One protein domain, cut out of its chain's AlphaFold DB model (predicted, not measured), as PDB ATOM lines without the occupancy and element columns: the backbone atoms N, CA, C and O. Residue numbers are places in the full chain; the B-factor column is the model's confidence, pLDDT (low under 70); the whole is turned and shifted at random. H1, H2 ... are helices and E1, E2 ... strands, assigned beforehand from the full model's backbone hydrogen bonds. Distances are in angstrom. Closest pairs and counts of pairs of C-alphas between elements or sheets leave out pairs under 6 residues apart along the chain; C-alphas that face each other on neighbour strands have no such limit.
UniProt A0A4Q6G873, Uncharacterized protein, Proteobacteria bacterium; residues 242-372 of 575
ATOM      1  N   VAL A 242      30.710   6.497 -23.544       87.81
ATOM      2  CA  VAL A 242      29.968   7.290 -22.553       87.81
ATOM      3  C   VAL A 242      30.950   8.158 -21.770       87.81
ATOM      4  O   VAL A 242      31.956   7.669 -21.257       87.81
ATOM      5  N   LYS A 243      30.646   9.449 -21.652       87.81
ATOM      6  CA  LYS A 243      31.433  10.441 -20.920       87.81
ATOM      7  C   LYS A 243      30.509  11.319 -20.083       87.81
ATOM      8  O   LYS A 243      29.601  11.954 -20.611       87.81
ATOM      9  N   VAL A 244      30.771  11.424 -18.783       81.88
ATOM     10  CA  VAL A 244      30.128  12.441 -17.938       81.88
ATOM     11  C   VAL A 244      30.840  13.780 -18.158       81.88
ATOM     12  O   VAL A 244      32.070  13.839 -18.169       81.88
ATOM     13  N   LEU A 245      30.073  14.848 -18.382       81.38
ATOM     14  CA  LEU A 245      30.576  16.183 -18.714       81.38
ATOM     15  C   LEU A 245      30.591  17.127 -17.510       81.38
ATOM     16  O   LEU A 245      31.590  17.802 -17.277       81.38
ATOM     17  N   THR A 246      29.484  17.200 -16.771       79.44
ATOM     18  CA  THR A 246      29.299  18.124 -15.639       79.44
ATOM     19  C   THR A 246      28.369  17.529 -14.586       79.44
ATOM     20  O   THR A 246      27.526  16.687 -14.898       79.44
ATOM     21  N   LEU A 247      28.500  18.008 -13.348       81.12
ATOM     22  CA  LEU A 247      27.598  17.745 -12.227       81.12
ATOM     23  C   LEU A 247      27.120  19.100 -11.681       81.12
ATOM     24  O   LEU A 247      27.941  19.986 -11.456       81.12
ATOM     25  N   ALA A 248      25.810  19.285 -11.513       80.75
ATOM     26  CA  ALA A 248      25.202  20.571 -11.182       80.75
ATOM     27  C   ALA A 248      24.036  20.441 -10.174       80.75
ATOM     28  O   ALA A 248      23.362  19.408 -10.133       80.75
ATOM     29  N   PRO A 249      23.749  21.484  -9.364       79.25
ATOM     30  CA  PRO A 249      24.585  22.669  -9.111       79.25
ATOM     31  C   PRO A 249      25.938  22.317  -8.463       79.25
ATOM     32  O   PRO A 249      26.132  21.201  -7.991       79.25
ATOM     33  N   GLU A 250      26.874  23.262  -8.400       77.62
ATOM     34  CA  GLU A 250      28.199  23.016  -7.797       77.62
ATOM     35  C   GLU A 250      28.127  22.700  -6.294       77.62
ATOM     36  O   GLU A 250      28.967  21.972  -5.772       77.62
ATOM     37  N   THR A 251      27.107  23.206  -5.589       84.00
ATOM     38  CA  THR A 251      26.894  22.929  -4.163       84.00
ATOM     39  C   THR A 251      26.606  21.435  -3.936       84.00
ATOM     40  O   THR A 251      25.566  20.959  -4.393       84.00
ATOM     41  N   PRO A 252      27.468  20.687  -3.225       87.00
ATOM     42  CA  PRO A 252      27.331  19.238  -3.063       87.00
ATOM     43  C   PRO A 252      26.172  18.819  -2.150       87.00
ATOM     44  O   PRO A 252      25.704  19.579  -1.291       87.00
ATOM     45  N   CYS A 253      25.776  17.549  -2.249       90.19
ATOM     46  CA  CYS A 253      25.009  16.909  -1.179       90.19
ATOM     47  C   CYS A 253      25.807  16.932   0.138       90.19
ATOM     48  O   CYS A 253      27.007  16.658   0.157       90.19
ATOM     49  N   SER A 254      25.152  17.279   1.245       91.06
ATOM     50  CA  SER A 254      25.780  17.471   2.555       91.06
ATOM     51  C   SER A 254      25.276  16.436   3.559       91.06
ATOM     52  O   SER A 254      24.070  16.317   3.773       91.06
ATOM     53  N   LEU A 255      26.199  15.705   4.181       89.44
ATOM     54  CA  LEU A 255      25.934  14.608   5.112       89.44
ATOM     55  C   LEU A 255      26.321  15.029   6.532       89.44
ATOM     56  O   LEU A 255      27.459  15.441   6.757       89.44
ATOM     57  N   ASP A 256      25.408  14.868   7.489       88.94
ATOM     58  CA  ASP A 256      25.759  14.882   8.908       88.94
ATOM     59  C   ASP A 256      26.495  13.569   9.223       88.94
ATOM     60  O   ASP A 256      25.920  12.480   9.141       88.94
ATOM     61  N   THR A 257      27.794  13.646   9.524       83.00
ATOM     62  CA  THR A 257      28.646  12.457   9.694       83.00
ATOM     63  C   THR A 257      28.356  11.686  10.977       83.00
ATOM     64  O   THR A 257      28.563  10.470  11.012       83.00
ATOM     65  N   ALA A 258      27.866  12.364  12.015       80.06
ATOM     66  CA  ALA A 258      27.547  11.762  13.302       80.06
ATOM     67  C   ALA A 258      26.133  11.158  13.296       80.06
ATOM     68  O   ALA A 258      25.931  10.046  13.790       80.06
ATOM     69  N   ALA A 259      25.166  11.835  12.671       81.75
ATOM     70  CA  ALA A 259      23.810  11.318  12.492       81.75
ATOM     71  C   ALA A 259      23.670  10.275  11.374       81.75
ATOM     72  O   ALA A 259      22.769   9.434  11.454       81.75
ATOM     73  N   LYS A 260      24.547  10.329  10.360       82.38
ATOM     74  CA  LYS A 260      24.515   9.536   9.117       82.38
ATOM     75  C   LYS A 260      23.260   9.771   8.261       82.38
ATOM     76  O   LYS A 260      22.737   8.836   7.653       82.38
ATOM     77  N   ASP A 261      22.787  11.016   8.203       84.88
ATOM     78  CA  ASP A 261      21.661  11.446   7.362       84.88
ATOM     79  C   ASP A 261      21.977  12.729   6.574       84.88
ATOM     80  O   ASP A 261      22.859  13.511   6.945       84.88
ATOM     81  N   PHE A 262      21.286  12.944   5.450       87.12
ATOM     82  CA  PHE A 262      21.528  14.118   4.611       87.12
ATOM     83  C   PHE A 262      20.854  15.372   5.167       87.12
ATOM     84  O   PHE A 262      19.689  15.379   5.556       87.12
ATOM     85  N   ILE A 263      21.603  16.472   5.154       87.75
ATOM     86  CA  ILE A 263      21.191  17.782   5.670       87.75
ATOM     87  C   ILE A 263      20.291  18.503   4.661       87.75
ATOM     88  O   ILE A 263      19.357  19.198   5.052       87.75
ATOM     89  N   ASN A 264      20.551  18.295   3.368       89.69
ATOM     90  CA  ASN A 264      19.839  18.862   2.222       89.69
ATOM     91  C   ASN A 264      19.173  17.763   1.352       89.69
ATOM     92  O   ASN A 264      19.423  17.711   0.147       89.69
ATOM     93  N   PRO A 265      18.335  16.869   1.921       90.25
ATOM     94  CA  PRO A 265      17.848  15.661   1.242       90.25
ATOM     95  C   PRO A 265      17.060  15.971  -0.040       90.25
ATOM     96  O   PRO A 265      17.210  15.274  -1.043       90.25
ATOM     97  N   ASP A 266      16.274  17.047  -0.045       92.44
ATOM     98  CA  ASP A 266      15.480  17.480  -1.197       92.44
ATOM     99  C   ASP A 266      16.261  18.248  -2.269       92.44
ATOM    100  O   ASP A 266      15.694  18.542  -3.324       92.44
ATOM    101  N   GLN A 267      17.546  18.556  -2.050       91.81
ATOM    102  CA  GLN A 267      18.337  19.266  -3.049       91.81
ATOM    103  C   GLN A 267      18.481  18.412  -4.313       91.81
ATOM    104  O   GLN A 267      18.981  17.284  -4.283       91.81
ATOM    105  N   ALA A 268      18.052  18.988  -5.435       91.44
ATOM    106  CA  ALA A 268      18.195  18.392  -6.751       91.44
ATOM    107  C   ALA A 268      19.667  18.369  -7.193       91.44
ATOM    108  O   ALA A 268      20.426  19.319  -6.975       91.44
ATOM    109  N   ARG A 269      20.035  17.272  -7.846       91.12
ATOM    110  CA  ARG A 269      21.322  16.994  -8.477       91.12
ATOM    111  C   ARG A 269      21.066  16.602  -9.923       91.12
ATOM    112  O   ARG A 269      20.092  15.908 -10.219       91.12
ATOM    113  N   SER A 270      21.946  17.015 -10.818       90.00
ATOM    114  CA  SER A 270      21.917  16.615 -12.217       90.00
ATOM    115  C   SER A 270      23.333  16.370 -12.718       90.00
ATOM    116  O   SER A 270      24.232  17.175 -12.483       90.00
ATOM    117  N   GLN A 271      23.545  15.256 -13.415       88.56
ATOM    118  CA  GLN A 271      24.765  15.027 -14.196       88.56
ATOM    119  C   GLN A 271      24.428  15.127 -15.684       88.56
ATOM    120  O   GLN A 271      23.392  14.617 -16.117       88.56
ATOM    121  N   SER A 272      25.277  15.811 -16.448       89.06
ATOM    122  CA  SER A 272      25.218  15.866 -17.911       89.06
ATOM    123  C   SER A 272      26.135  14.793 -18.482       89.06
ATOM    124  O   SER A 272      27.297  14.698 -18.082       89.06
ATOM    125  N   ILE A 273      25.619  13.980 -19.394       88.12
ATOM    126  CA  ILE A 273      26.286  12.804 -19.949       88.12
ATOM    127  C   ILE A 273      26.211  12.888 -21.471       88.12
ATOM    128  O   ILE A 273      25.197  13.294 -22.036       88.12
ATOM    129  N   GLU A 274      27.296  12.510 -22.131       88.31
ATOM    130  CA  GLU A 274      27.433  12.457 -23.578       88.31
ATOM    131  C   GLU A 274      27.856  11.048 -23.996       88.31
ATOM    132  O   GLU A 274      28.852  10.515 -23.510       88.31
ATOM    133  N   LEU A 275      27.090  10.450 -24.901       87.44
ATOM    134  CA  LEU A 275      27.446   9.251 -25.645       87.44
ATOM    135  C   LEU A 275      27.909   9.681 -27.038       87.44
ATOM    136  O   LEU A 275      27.101  10.172 -27.823       87.44
ATOM    137  N   THR A 276      29.185   9.480 -27.366       86.12
ATOM    138  CA  THR A 276      29.715   9.668 -28.730       86.12
ATOM    139  C   THR A 276      29.817   8.328 -29.452       86.12
ATOM    140  O   THR A 276      30.258   7.354 -28.837       86.12
ATOM    141  N   GLY A 277      29.470   8.293 -30.741       81.44
ATOM    142  CA  GLY A 277      29.747   7.157 -31.630       81.44
ATOM    143  C   GLY A 277      30.993   7.366 -32.501       81.44
ATOM    144  O   GLY A 277      31.775   8.294 -32.282       81.44
ATOM    145  N   GLY A 278      31.155   6.504 -33.509       75.00
ATOM    146  CA  GLY A 278      32.192   6.625 -34.539       75.00
ATOM    147  C   GLY A 278      31.938   7.761 -35.541       75.00
ATOM    148  O   GLY A 278      30.837   8.307 -35.632       75.00
ATOM    149  N   GLU A 279      32.963   8.119 -36.317       70.12
ATOM    150  CA  GLU A 279      32.884   9.230 -37.274       70.12
ATOM    151  C   GLU A 279      31.864   8.972 -38.400       70.12
ATOM    152  O   GLU A 279      31.828   7.911 -39.032       70.12
ATOM    153  N   GLU A 280      31.034   9.989 -38.655       71.88
ATOM    154  CA  GLU A 280      29.909   9.992 -39.608       71.88
ATOM    155  C   GLU A 280      28.756   9.016 -39.285       71.88
ATOM    156  O   GLU A 280      27.763   8.988 -40.015       71.88
ATOM    157  N   LEU A 281      28.832   8.247 -38.191       78.31
ATOM    158  CA  LEU A 281      27.765   7.336 -37.782       78.31
ATOM    159  C   LEU A 281      26.578   8.112 -37.185       78.31
ATOM    160  O   LEU A 281      26.749   8.925 -36.275       78.31
ATOM    161  N   LYS A 282      25.366   7.813 -37.667       84.88
ATOM    162  CA  LYS A 282      24.104   8.327 -37.119       84.88
ATOM    163  C   LYS A 282      23.450   7.280 -36.226       84.88
ATOM    164  O   LYS A 282      23.333   6.127 -36.641       84.88
ATOM    165  N   PHE A 283      22.996   7.665 -35.037       87.12
ATOM    166  CA  PHE A 283      22.335   6.734 -34.123       87.12
ATOM    167  C   PHE A 283      21.327   7.401 -33.186       87.12
ATOM    168  O   PHE A 283      21.427   8.587 -32.873       87.12
ATOM    169  N   ARG A 284      20.408   6.587 -32.662       86.75
ATOM    170  CA  ARG A 284      19.511   6.914 -31.544       86.75
ATOM    171  C   ARG A 284      19.826   6.046 -30.333       86.75
ATOM    172  O   ARG A 284      20.374   4.955 -30.468       86.75
ATOM    173  N   ILE A 285      19.452   6.534 -29.158       86.00
ATOM    174  CA  ILE A 285      19.575   5.842 -27.872       86.00
ATOM    175  C   ILE A 285      18.169   5.577 -27.310       86.00
ATOM    176  O   ILE A 285      17.293   6.433 -27.428       86.00
ATOM    177  N   SER A 286      17.928   4.400 -26.727       86.50
ATOM    178  CA  SER A 286      16.676   4.104 -26.017       86.50
ATOM    179  C   SER A 286      16.663   4.724 -24.616       86.50
ATOM    180  O   SER A 286      17.719   5.029 -24.054       86.50
ATOM    181  N   ASP A 287      15.487   4.810 -23.988       84.25
ATOM    182  CA  ASP A 287      15.404   5.134 -22.559       84.25
ATOM    183  C   ASP A 287      16.264   4.149 -21.726       84.25
ATOM    184  O   ASP A 287      16.183   2.935 -21.953       84.25
ATOM    185  N   PRO A 288      17.113   4.624 -20.789       88.94
ATOM    186  CA  PRO A 288      17.975   3.739 -20.002       88.94
ATOM    187  C   PRO A 288      17.204   2.910 -18.962       88.94
ATOM    188  O   PRO A 288      16.611   3.445 -18.023       88.94
ATOM    189  N   ALA A 289      17.271   1.583 -19.072       89.00
ATOM    190  CA  ALA A 289      16.680   0.646 -18.116       89.00
ATOM    191  C   ALA A 289      17.687   0.270 -17.014       89.00
ATOM    192  O   ALA A 289      18.857   0.029 -17.302       89.00
ATOM    193  N   VAL A 290      17.263   0.192 -15.747       91.00
ATOM    194  CA  VAL A 290      18.176  -0.112 -14.621       91.00
ATOM    195  C   VAL A 290      18.794  -1.509 -14.767       91.00
ATOM    196  O   VAL A 290      18.075  -2.496 -14.921       91.00
ATOM    197  N   GLU A 291      20.120  -1.604 -14.663       89.25
ATOM    198  CA  GLU A 291      20.873  -2.858 -14.755       89.25
ATOM    199  C   GLU A 291      21.181  -3.436 -13.355       89.25
ATOM    200  O   GLU A 291      21.721  -2.724 -12.501       89.25
ATOM    201  N   PRO A 292      20.891  -4.728 -13.089       84.38
ATOM    202  CA  PRO A 292      21.327  -5.393 -11.864       84.38
ATOM    203  C   PRO A 292      22.856  -5.458 -11.772       84.38
ATOM    204  O   PRO A 292      23.524  -5.949 -12.679       84.38
ATOM    205  N   THR A 293      23.419  -5.032 -10.642       77.75
ATOM    206  CA  THR A 293      24.862  -5.119 -10.373       77.75
ATOM    207  C   THR A 293      25.122  -6.280  -9.417       77.75
ATOM    208  O   THR A 293      24.470  -6.389  -8.380       77.75
ATOM    209  N   ASN A 294      26.047  -7.180  -9.768       75.50
ATOM    210  CA  ASN A 294      26.344  -8.409  -9.011       75.50
ATOM    211  C   ASN A 294      25.085  -9.243  -8.676       75.50
ATOM    212  O   ASN A 294      24.931  -9.745  -7.566       75.50
ATOM    213  N   GLY A 295      24.150  -9.343  -9.629       76.25
ATOM    214  CA  GLY A 295      22.885 -10.071  -9.469       76.25
ATOM    215  C   GLY A 295      21.819  -9.361  -8.623       76.25
ATOM    216  O   GLY A 295      20.722  -9.895  -8.472       76.25
ATOM    217  N   ARG A 296      22.091  -8.160  -8.095       81.44
ATOM    218  CA  ARG A 296      21.150  -7.389  -7.274       81.44
ATOM    219  C   ARG A 296      20.698  -6.113  -7.981       81.44
ATOM    220  O   ARG A 296      21.510  -5.333  -8.474       81.44
ATOM    221  N   LEU A 297      19.390  -5.876  -7.982       85.81
ATOM    222  CA  LEU A 297      18.797  -4.622  -8.437       85.81
ATOM    223  C   LEU A 297      18.759  -3.613  -7.277       85.81
ATOM    224  O   LEU A 297      18.362  -3.958  -6.163       85.81
ATOM    225  N   VAL A 298      19.185  -2.375  -7.535       89.69
ATOM    226  CA  VAL A 298      19.098  -1.257  -6.582       89.69
ATOM    227  C   VAL A 298      17.890  -0.412  -6.978       89.69
ATOM    228  O   VAL A 298      17.932   0.367  -7.927       89.69
ATOM    229  N   GLU A 299      16.780  -0.596  -6.265       90.12
ATOM    230  CA  GLU A 299      15.484   0.018  -6.581       90.12
ATOM    231  C   GLU A 299      15.533   1.552  -6.564       90.12
ATOM    232  O   GLU A 299      14.854   2.201  -7.359       90.12
ATOM    233  N   ALA A 300      16.388   2.148  -5.725       91.31
ATOM    234  CA  ALA A 300      16.572   3.599  -5.681       91.31
ATOM    235  C   ALA A 300      17.056   4.194  -7.025       91.31
ATOM    236  O   ALA A 300      16.729   5.337  -7.337       91.31
ATOM    237  N   CYS A 301      17.731   3.412  -7.878       91.50
ATOM    238  CA  CYS A 301      18.157   3.852  -9.212       91.50
ATOM    239  C   CYS A 301      16.986   4.118 -10.178       91.50
ATOM    240  O   CYS A 301      17.174   4.813 -11.174       91.50
ATOM    241  N   LYS A 302      15.773   3.618  -9.885       91.12
ATOM    242  CA  LYS A 302      14.547   3.926 -10.650       91.12
ATOM    243  C   LYS A 302      14.004   5.334 -10.375       91.12
ATOM    244  O   LYS A 302      13.170   5.815 -11.131       91.12
ATOM    245  N   GLN A 303      14.459   5.997  -9.306       91.75
ATOM    246  CA  GLN A 303      14.093   7.389  -9.008       91.75
ATOM    247  C   GLN A 303      14.869   8.404  -9.866       91.75
ATOM    248  O   GLN A 303      14.510   9.580  -9.894       91.75
ATOM    249  N   ILE A 304      15.953   7.974 -10.521       91.25
ATOM    250  CA  ILE A 304      16.814   8.846 -11.322       91.25
ATOM    251  C   ILE A 304      16.211   8.972 -12.718       91.25
ATOM    252  O   ILE A 304      16.078   7.983 -13.437       91.25
ATOM    253  N   THR A 305      15.832  10.191 -13.098       90.44
ATOM    254  CA  THR A 305      15.126  10.452 -14.356       90.44
ATOM    255  C   THR A 305      16.072  10.966 -15.430       90.44
ATOM    256  O   THR A 305      16.825  11.922 -15.224       90.44
ATOM    257  N   PHE A 306      16.028  10.332 -16.599       88.88
ATOM    258  CA  PHE A 306      16.780  10.758 -17.771       88.88
ATOM    259  C   PHE A 306      15.967  11.763 -18.582       88.88
ATOM    260  O   PHE A 306      14.760  11.614 -18.761       88.88
ATOM    261  N   LYS A 307      16.641  12.802 -19.068       87.50
ATOM    262  CA  LYS A 307      16.093  13.784 -19.996       87.50
ATOM    263  C   LYS A 307      17.056  13.954 -21.157       87.50
ATOM    264  O   LYS A 307      18.204  14.342 -20.939       87.50
ATOM    265  N   ASP A 308      16.568  13.725 -22.368       82.56
ATOM    266  CA  ASP A 308      17.326  14.005 -23.579       82.56
ATOM    267  C   ASP A 308      17.603  15.516 -23.730       82.56
ATOM    268  O   ASP A 308      16.748  16.371 -23.475       82.56
ATOM    269  N   LEU A 309      18.839  15.831 -24.107       80.31
ATOM    270  CA  LEU A 309      19.376  17.158 -24.403       80.31
ATOM    271  C   LEU A 309      19.942  17.231 -25.837       80.31
ATOM    272  O   LEU A 309      20.525  18.256 -26.203       80.31
ATOM    273  N   SER A 310      19.778  16.173 -26.638       72.06
ATOM    274  CA  SER A 310      20.275  16.017 -28.011       72.06
ATOM    275  C   SER A 310      19.515  16.907 -28.999       72.06
ATOM    276  O   SER A 310      18.739  16.448 -29.832       72.06
ATOM    277  N   LYS A 311      19.736  18.222 -28.916       59.91
ATOM    278  CA  LYS A 311      19.248  19.175 -29.918       59.91
ATOM    279  C   LYS A 311      20.058  19.044 -31.201       59.91
ATOM    280  O   LYS A 311      21.171  19.558 -31.270       59.91
ATOM    281  N   ASP A 312      19.488  18.354 -32.183       53.59
ATOM    282  CA  ASP A 312      19.944  18.325 -33.578       53.59
ATOM    283  C   ASP A 312      21.370  17.762 -33.796       53.59
ATOM    284  O   ASP A 312      21.926  17.862 -34.890       53.59
ATOM    285  N   VAL A 313      21.972  17.137 -32.773       54.44
ATOM    286  CA  VAL A 313      23.299  16.510 -32.864       54.44
ATOM    287  C   VAL A 313      23.163  15.097 -33.425       54.44
ATOM    288  O   VAL A 313      22.406  14.277 -32.919       54.44
ATOM    289  N   VAL A 314      23.908  14.827 -34.495       57.44
ATOM    290  CA  VAL A 314      23.709  13.652 -35.358       57.44
ATOM    291  C   VAL A 314      24.612  12.459 -34.996       57.44
ATOM    292  O   VAL A 314      24.278  11.330 -35.339       57.44
ATOM    293  N   SER A 315      25.733  12.698 -34.304       64.88
ATOM    294  CA  SER A 315      26.757  11.689 -33.958       64.88
ATOM    295  C   SER A 315      27.137  11.646 -32.466       64.88
ATOM    296  O   SER A 315      28.046  10.911 -32.065       64.88
ATOM    297  N   SER A 316      26.437  12.405 -31.616       74.00
ATOM    298  CA  SER A 316      26.449  12.195 -30.167       74.00
ATOM    299  C   SER A 316      25.071  12.436 -29.557       74.00
ATOM    300  O   SER A 316      24.375  13.383 -29.919       74.00
ATOM    301  N   ALA A 317      24.687  11.574 -28.616       80.31
ATOM    302  CA  ALA A 317      23.496  11.747 -27.798       80.31
ATOM    303  C   ALA A 317      23.904  12.356 -26.452       80.31
ATOM    304  O   ALA A 317      24.826  11.868 -25.795       80.31
ATOM    305  N   ARG A 318      23.226  13.420 -26.024       84.81
ATOM    306  CA  ARG A 318      23.462  14.090 -24.738       84.81
ATOM    307  C   ARG A 318      22.223  13.992 -23.877       84.81
ATOM    308  O   ARG A 318      21.141  14.331 -24.327       84.81
ATOM    309  N   PHE A 319      22.378  13.609 -22.619       85.69
ATOM    310  CA  PHE A 319      21.266  13.477 -21.687       85.69
ATOM    311  C   PHE A 319      21.662  13.935 -20.289       85.69
ATOM    312  O   PHE A 319      22.816  13.839 -19.874       85.69
ATOM    313  N   SER A 320      20.683  14.437 -19.543       88.06
ATOM    314  CA  SER A 320      20.832  14.740 -18.126       88.06
ATOM    315  C   SER A 320      20.121  13.680 -17.295       88.06
ATOM    316  O   SER A 320      18.931  13.448 -17.506       88.06
ATOM    317  N   SER A 321      20.817  13.069 -16.334       89.12
ATOM    318  CA  SER A 321      20.172  12.233 -15.315       89.12
ATOM    319  C   SER A 321      19.983  13.039 -14.030       89.12
ATOM    320  O   SER A 321      20.960  13.566 -13.487       89.12
ATOM    321  N   ASN A 322      18.747  13.129 -13.548       91.31
ATOM    322  CA  ASN A 322      18.325  14.016 -12.467       91.31
ATOM    323  C   ASN A 322      17.899  13.198 -11.243       91.31
ATOM    324  O   ASN A 322      17.174  12.213 -11.372       91.31
ATOM    325  N   PHE A 323      18.356  13.598 -10.058       91.50
ATOM    326  CA  PHE A 323      18.135  12.887  -8.797       91.50
ATOM    327  C   PHE A 323      18.096  13.856  -7.605       91.50
ATOM    328  O   PHE A 323      18.363  15.047  -7.751       91.50
ATOM    329  N   LYS A 324      17.743  13.368  -6.412       93.12
ATOM    330  CA  LYS A 324      17.848  14.125  -5.150       93.12
ATOM    331  C   LYS A 324      18.997  13.595  -4.296       93.12
ATOM    332  O   LYS A 324      19.322  12.411  -4.380       93.12
ATOM    333  N   CYS A 325      19.529  14.407  -3.384       91.50
ATOM    334  CA  CYS A 325      20.443  13.905  -2.347       91.50
ATOM    335  C   CYS A 325      19.824  12.748  -1.536       91.50
ATOM    336  O   CYS A 325      20.513  11.785  -1.214       91.50
ATOM    337  N   LYS A 326      18.502  12.763  -1.314       91.62
ATOM    338  CA  LYS A 326      17.755  11.649  -0.708       91.62
ATOM    339  C   LYS A 326      17.759  10.364  -1.548       91.62
ATOM    340  O   LYS A 326      17.820   9.275  -0.988       91.62
ATOM    341  N   THR A 327      17.733  10.468  -2.877       91.31
ATOM    342  CA  THR A 327      17.893   9.305  -3.766       91.31
ATOM    343  C   THR A 327      19.279   8.689  -3.590       91.31
ATOM    344  O   THR A 327      19.411   7.473  -3.513       91.31
ATOM    345  N   TYR A 328      20.306   9.531  -3.456       88.25
ATOM    346  CA  TYR A 328      21.685   9.107  -3.214       88.25
ATOM    347  C   TYR A 328      21.863   8.438  -1.836       88.25
ATOM    348  O   TYR A 328      22.518   7.404  -1.720       88.25
ATOM    349  N   GLU A 329      21.189   8.958  -0.806       87.81
ATOM    350  CA  GLU A 329      21.064   8.318   0.510       87.81
ATOM    351  C   GLU A 329      20.445   6.913   0.415       87.81
ATOM    352  O   GLU A 329      20.961   5.968   1.010       87.81
ATOM    353  N   ASP A 330      19.363   6.757  -0.356       90.12
ATOM    354  CA  ASP A 330      18.673   5.474  -0.526       90.12
ATOM    355  C   ASP A 330      19.491   4.470  -1.357       90.12
ATOM    356  O   ASP A 330      19.457   3.272  -1.069       90.12
ATOM    357  N   ILE A 331      20.278   4.940  -2.332       88.69
ATOM    358  CA  ILE A 331      21.268   4.127  -3.059       88.69
ATOM    359  C   ILE A 331      22.330   3.610  -2.085       88.69
ATOM    360  O   ILE A 331      22.531   2.396  -1.998       88.69
ATOM    361  N   SER A 332      22.951   4.498  -1.301       84.50
ATOM    362  CA  SER A 332      23.999   4.134  -0.339       84.50
ATOM    363  C   SER A 332      23.467   3.170   0.737       84.50
ATOM    364  O   SER A 332      24.085   2.141   1.014       84.50
ATOM    365  N   LYS A 333      22.245   3.398   1.249       86.50
ATOM    366  CA  LYS A 333      21.552   2.493   2.189       86.50
ATOM    367  C   LYS A 333      21.225   1.118   1.605       86.50
ATOM    368  O   LYS A 333      21.251   0.133   2.339       86.50
ATOM    369  N   GLN A 334      20.905   1.024   0.314       85.88
ATOM    370  CA  GLN A 334      20.630  -0.263  -0.330       85.88
ATOM    371  C   GLN A 334      21.917  -1.011  -0.689       85.88
ATOM    372  O   GLN A 334      22.012  -2.208  -0.418       85.88
ATOM    373  N   ALA A 335      22.889  -0.337  -1.305       80.50
ATOM    374  CA  ALA A 335      24.061  -0.960  -1.920       80.50
ATOM    375  C   ALA A 335      25.306  -1.022  -1.020       80.50
ATOM    376  O   ALA A 335      26.235  -1.761  -1.334       80.50
ATOM    377  N   GLY A 336      25.358  -0.243   0.066       73.56
ATOM    378  CA  GLY A 336      26.569  -0.059   0.877       73.56
ATOM    379  C   GLY A 336      27.660   0.772   0.185       73.56
ATOM    380  O   GLY A 336      28.746   0.936   0.735       73.56
ATOM    381  N   MET A 337      27.379   1.291  -1.015       66.06
ATOM    382  CA  MET A 337      28.247   2.178  -1.779       66.06
ATOM    383  C   MET A 337      27.429   3.300  -2.408       66.06
ATOM    384  O   MET A 337      26.344   3.080  -2.940       66.06
ATOM    385  N   ASP A 338      28.018   4.487  -2.400       59.22
ATOM    386  CA  ASP A 338      27.405   5.726  -2.868       59.22
ATOM    387  C   ASP A 338      27.114   5.737  -4.385       59.22
ATOM    388  O   ASP A 338      26.090   6.248  -4.828       59.22
ATOM    389  N   ALA A 339      27.995   5.131  -5.188       61.75
ATOM    390  CA  ALA A 339      27.911   5.090  -6.651       61.75
ATOM    391  C   ALA A 339      27.657   3.653  -7.141       61.75
ATOM    392  O   ALA A 339      28.572   2.967  -7.590       61.75
ATOM    393  N   ALA A 340      26.417   3.177  -6.988       73.88
ATOM    394  CA  ALA A 340      26.028   1.795  -7.301       73.88
ATOM    395  C   ALA A 340      25.024   1.648  -8.462       73.88
ATOM    396  O   ALA A 340      24.636   0.529  -8.794       73.88
ATOM    397  N   CYS A 341      24.572   2.751  -9.068       89.00
ATOM    398  CA  CYS A 341      23.583   2.706 -10.144       89.00
ATOM    399  C   CYS A 341      24.221   2.561 -11.526       89.00
ATOM    400  O   CYS A 341      25.106   3.332 -11.903       89.00
ATOM    401  N   ARG A 342      23.692   1.601 -12.286       91.00
ATOM    402  CA  ARG A 342      24.013   1.330 -13.687       91.00
ATOM    403  C   ARG A 342      22.697   1.228 -14.458       91.00
ATOM    404  O   ARG A 342      21.727   0.671 -13.940       91.00
ATOM    405  N   TRP A 343      22.660   1.732 -15.683       91.00
ATOM    406  CA  TRP A 343      21.527   1.591 -16.595       91.00
ATOM    407  C   TRP A 343      22.026   1.126 -17.952       91.00
ATOM    408  O   TRP A 343      22.995   1.665 -18.481       91.00
ATOM    409  N   ARG A 344      21.340   0.148 -18.532       90.62
ATOM    410  CA  ARG A 344      21.588  -0.326 -19.885       90.62
ATOM    411  C   ARG A 344      20.700   0.428 -20.860       90.62
ATOM    412  O   ARG A 344      19.511   0.606 -20.603       90.62
ATOM    413  N   SER A 345      21.263   0.823 -21.992       89.50
ATOM    414  CA  SER A 345      20.498   1.363 -23.112       89.50
ATOM    415  C   SER A 345      20.921   0.694 -24.417       89.50
ATOM    416  O   SER A 345      22.088   0.329 -24.595       89.50
ATOM    417  N   THR A 346      19.957   0.521 -25.314       90.38
ATOM    418  CA  THR A 346      20.198   0.071 -26.682       90.38
ATOM    419  C   THR A 346      20.478   1.292 -27.546       90.38
ATOM    420  O   THR A 346      19.734   2.272 -27.526       90.38
ATOM    421  N   VAL A 347      21.552   1.219 -28.323       90.62
ATOM    422  CA  VAL A 347      21.921   2.208 -29.331       90.62
ATOM    423  C   VAL A 347      21.634   1.606 -30.701       90.62
ATOM    424  O   VAL A 347      22.034   0.475 -30.973       90.62
ATOM    425  N   THR A 348      20.935   2.349 -31.552       90.88
ATOM    426  CA  THR A 348      20.399   1.875 -32.834       90.88
ATOM    427  C   THR A 348      20.952   2.718 -33.972       90.88
ATOM    428  O   THR A 348      20.889   3.943 -33.903       90.88
ATOM    429  N   ASN A 349      21.463   2.073 -35.024       91.06
ATOM    430  CA  ASN A 349      21.924   2.741 -36.239       91.06
ATOM    431  C   ASN A 349      20.739   3.348 -37.014       91.06
ATOM    432  O   ASN A 349      19.774   2.657 -37.339       91.06
ATOM    433  N   ASP A 350      20.819   4.637 -37.343       89.00
ATOM    434  CA  ASP A 350      19.750   5.352 -38.056       89.00
ATOM    435  C   ASP A 350      19.597   4.910 -39.523       89.00
ATOM    436  O   ASP A 350      18.539   5.120 -40.116       89.00
ATOM    437  N   GLY A 351      20.639   4.307 -40.110       89.81
ATOM    438  CA  GLY A 351      20.610   3.751 -41.467       89.81
ATOM    439  C   GLY A 351      20.128   2.298 -41.550       89.81
ATOM    440  O   GLY A 351      19.789   1.837 -42.637       89.81
ATOM    441  N   ASP A 352      20.097   1.576 -40.428       91.94
ATOM    442  CA  ASP A 352      19.667   0.176 -40.338       91.94
ATOM    443  C   ASP A 352      19.189  -0.139 -38.906       91.94
ATOM    444  O   ASP A 352      20.000  -0.512 -38.054       91.94
ATOM    445  N   PRO A 353      17.879  -0.023 -38.614       90.00
ATOM    446  CA  PRO A 353      17.349  -0.185 -37.257       90.00
ATOM    447  C   PRO A 353      17.547  -1.567 -36.615       90.00
ATOM    448  O   PRO A 353      17.288  -1.721 -35.422       90.00
ATOM    449  N   VAL A 354      17.984  -2.577 -37.377       91.75
ATOM    450  CA  VAL A 354      18.319  -3.914 -36.856       91.75
ATOM    451  C   VAL A 354      19.758  -3.966 -36.326       91.75
ATOM    452  O   VAL A 354      20.042  -4.733 -35.405       91.75
ATOM    453  N   ASN A 355      20.667  -3.131 -36.840       91.94
ATOM    454  CA  ASN A 355      22.014  -2.992 -36.297       91.94
ATOM    455  C   ASN A 355      21.975  -2.165 -35.004       91.94
ATOM    456  O   ASN A 355      22.040  -0.934 -35.008       91.94
ATOM    457  N   THR A 356      21.902  -2.882 -33.880       91.75
ATOM    458  CA  THR A 356      21.953  -2.298 -32.539       91.75
ATOM    459  C   THR A 356      23.146  -2.806 -31.732       91.75
ATOM    460  O   THR A 356      23.587  -3.948 -31.873       91.75
ATOM    461  N   ALA A 357      23.656  -1.943 -30.859       89.12
ATOM    462  CA  ALA A 357      24.664  -2.254 -29.852       89.12
ATOM    463  C   ALA A 357      24.152  -1.819 -28.471       89.12
ATOM    464  O   ALA A 357      23.197  -1.050 -28.369       89.12
ATOM    465  N   GLU A 358      24.758  -2.308 -27.392       88.56
ATOM    466  CA  GLU A 358      24.351  -1.937 -26.030       88.56
ATOM    467  C   GLU A 358      25.427  -1.111 -25.348       88.56
ATOM    468  O   GLU A 358      26.619  -1.392 -25.467       88.56
ATOM    469  N   THR A 359      24.994  -0.110 -24.591       89.25
ATOM    470  CA  THR A 359      25.869   0.714 -23.765       89.25
ATOM    471  C   THR A 359      25.394   0.704 -22.317       89.25
ATOM    472  O   THR A 359      24.206   0.502 -22.039       89.25
ATOM    473  N   VAL A 360      26.327   0.911 -21.388       89.50
ATOM    474  CA  VAL A 360      26.029   1.035 -19.960       89.50
ATOM    475  C   VAL A 360      26.373   2.445 -19.505       89.50
ATOM    476  O   VAL A 360      27.486   2.932 -19.688       89.50
ATOM    477  N   ILE A 361      25.382   3.088 -18.909       89.19
ATOM    478  CA  ILE A 361      25.450   4.400 -18.286       89.19
ATOM    479  C   ILE A 361      25.618   4.164 -16.786       89.19
ATOM    480  O   ILE A 361      24.893   3.358 -16.205       89.19
ATOM    481  N   GLU A 362      26.544   4.866 -16.144       88.12
ATOM    482  CA  GLU A 362      26.825   4.709 -14.713       88.12
ATOM    483  C   GLU A 362      26.627   6.039 -13.976       88.12
ATOM    484  O   GLU A 362      26.792   7.123 -14.541       88.12
ATOM    485  N   LEU A 363      26.223   5.971 -12.707       87.31
ATOM    486  CA  LEU A 363      26.076   7.154 -11.860       87.31
ATOM    487  C   LEU A 363      27.455   7.635 -11.403       87.31
ATOM    488  O   LEU A 363      28.156   6.908 -10.697       87.31
ATOM    489  N   MET A 364      27.832   8.869 -11.752       84.94
ATOM    490  CA  MET A 364      29.030   9.485 -11.188       84.94
ATOM    491  C   MET A 364      28.905   9.571  -9.664       84.94
ATOM    492  O   MET A 364      27.850   9.917  -9.132       84.94
ATOM    493  N   LYS A 365      30.008   9.301  -8.958       83.81
ATOM    494  CA  LYS A 365      30.072   9.512  -7.514       83.81
ATOM    495  C   LYS A 365      29.894  11.001  -7.196       83.81
ATOM    496  O   LYS A 365      30.775  11.807  -7.482       83.81
ATOM    497  N   GLU A 366      28.781  11.335  -6.557       83.25
ATOM    498  CA  GLU A 366      28.527  12.647  -5.967       83.25
ATOM    499  C   GLU A 366      29.610  12.959  -4.910       83.25
ATOM    500  O   GLU A 366      29.851  12.133  -4.018       83.25
ATOM    501  N   PRO A 367      30.264  14.133  -4.967       84.25
ATOM    502  CA  PRO A 367      31.118  14.602  -3.887       84.25
ATOM    503  C   PRO A 367      30.250  14.952  -2.673       84.25
ATOM    504  O   PRO A 367      29.429  15.860  -2.730       84.25
ATOM    505  N   ILE A 368      30.434  14.247  -1.557       86.38
ATOM    506  CA  ILE A 368      29.656  14.484  -0.334       86.38
ATOM    507  C   ILE A 368      30.403  15.445   0.589       86.38
ATOM    508  O   ILE A 368      31.530  15.171   1.004       86.38
ATOM    509  N   LYS A 369      29.761  16.558   0.956       90.06
ATOM    510  CA  LYS A 369      30.261  17.453   2.003       90.06
ATOM    511  C   LYS A 369      29.917  16.869   3.370       90.06
ATOM    512  O   LYS A 369      28.784  16.976   3.832       90.06
ATOM    513  N   SER A 370      30.910  16.277   4.020       88.69
ATOM    514  CA  SER A 370      30.850  15.901   5.434       88.69
ATOM    515  C   SER A 370      30.690  17.131   6.332       88.69
ATOM    516  O   SER A 370      31.415  18.113   6.169       88.69
ATOM    517  N   ILE A 371      29.762  17.069   7.286       88.62
ATOM    518  CA  ILE A 371      29.466  18.128   8.258       88.62
ATOM    519  C   ILE A 371      29.326  17.498   9.648       88.62
ATOM    520  O   ILE A 371      28.641  16.492   9.804       88.62
ATOM    521  N   ASP A 372      29.963  18.105  10.649       86.06
ATOM    522  CA  ASP A 372      29.883  17.712  12.059       86.06
ATOM    523  C   ASP A 372      29.313  18.873  12.887       86.06
ATOM    524  O   ASP A 372      29.966  19.901  13.060       86.06
TER     525      ASP A 372
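What this domain is: This is residues 242 to 372 of the 575 residues of an uncharacterized protein of Proteobacteria bacterium (UniProt A0A4Q6G873). A strongly twisted sheet of four strands, E1, E3, E6 and E5, runs lengthwise through an elongated body, and a smaller sheet, E4, E7 and E8, lies only partly face to face with it, reaching on past it to one tip with the turn between E7 and E8. H2 follows E6 with no residue between them and turns away across that end of the larger sheet, with the short H1 packed on it; beyond them the small parallel pair E2 and E9 makes the opposite tip. The printed part has 131 residues, with two named helices and nine named strands in the order E1 E2 E3 E4 H1 E5 E6 H2 E7 E8 E9, of the mixed class, helices and strands. The orders across the sheets are E1 E3 E6 E5 and E4 E7 E8, both antiparallel, beside the parallel E2 and E9. The whole is only just compact, close to loose, with a radius of gyration of the C-alphas of 16.3 A, and only just elongated, spanning 55 by 33 by 18 A.

Where its parts are: In the four-stranded sheet, E1 covers residues 242 to 248, 18.1 A long, and begins at C-alpha 242, (29.968, 7.290, -22.553). E3 covers residues 268 to 276, 26.3 A; E6 residues 316 to 324, 26.5 A; E5 residues 305 to 308, 10.1 A. H2, residues 325 to 335, is 15.3 A long, from C-alpha 325 at (20.443, 13.905, -2.347), and H1 covers residues 299 to 303. In the second sheet, E4 covers residues 283 to 285, E7 residues 342 to 349, 22.7 A, and E8 residues 352 to 362, 27.0 A; E8 bends by 70 degrees at residue 355. E2 covers residues 254 to 256, and E9 covers residues 369 to 371, ending at C-alpha 371, (29.466, 18.128, 8.258).

How they stand to each other: In the largest sheet E3 and E6 are inner strands, antiparallel at 161 degrees, with N 273 and O 319 2.8 A apart, within hydrogen-bond range. Edge strand E1 is antiparallel to E3 at 155 degrees, with N 245 and O 272 at 2.8 A. Edge strand E5 forms a hairpin with E6, at 152 degrees, with N 307 and O 320 at 2.8 A. H1 and H2 both only graze this sheet, with residues 300 to 303 and 325 to 330. H1 and H2 touch, their closest C-alphas being those of Ala 300 and Ile 331, 5.4 A apart. In H2 every O i to N i+4 pair is within hydrogen-bond range; in H1 0 of 1 is, beside 2 of 2 O i to N i+3 pairs. E3 and E8 are near each other, and the closest C-alphas of E1 and E8, those of Val 242 and Ile 361, are 6.9 A apart. E6 and E7 are apart. E7 and E8 form a hairpin at 158 degrees, with N 347 and O 357 at 2.8 A. E4 is antiparallel to E7 at 152 degrees, with N 348 and O 284 at 2.9 A, and residues 289 to 290 pair with residues 343 to 344 of E7. E2 and E9 are parallel at 29 degrees, with N 255 and O 369 at 2.9 A.

The domain as a whole: The two C-alphas farthest apart, those of Asp 352 and Asp 372, are 56.2 A apart. The printed part has no cut. The long links are E2 to E3, with 11 residues, and E4 to H1, with 13, residues 286 to 298. The mean pLDDT of the printed part is 84.8; residues 311 to 315 and 337 to 339 are under 70.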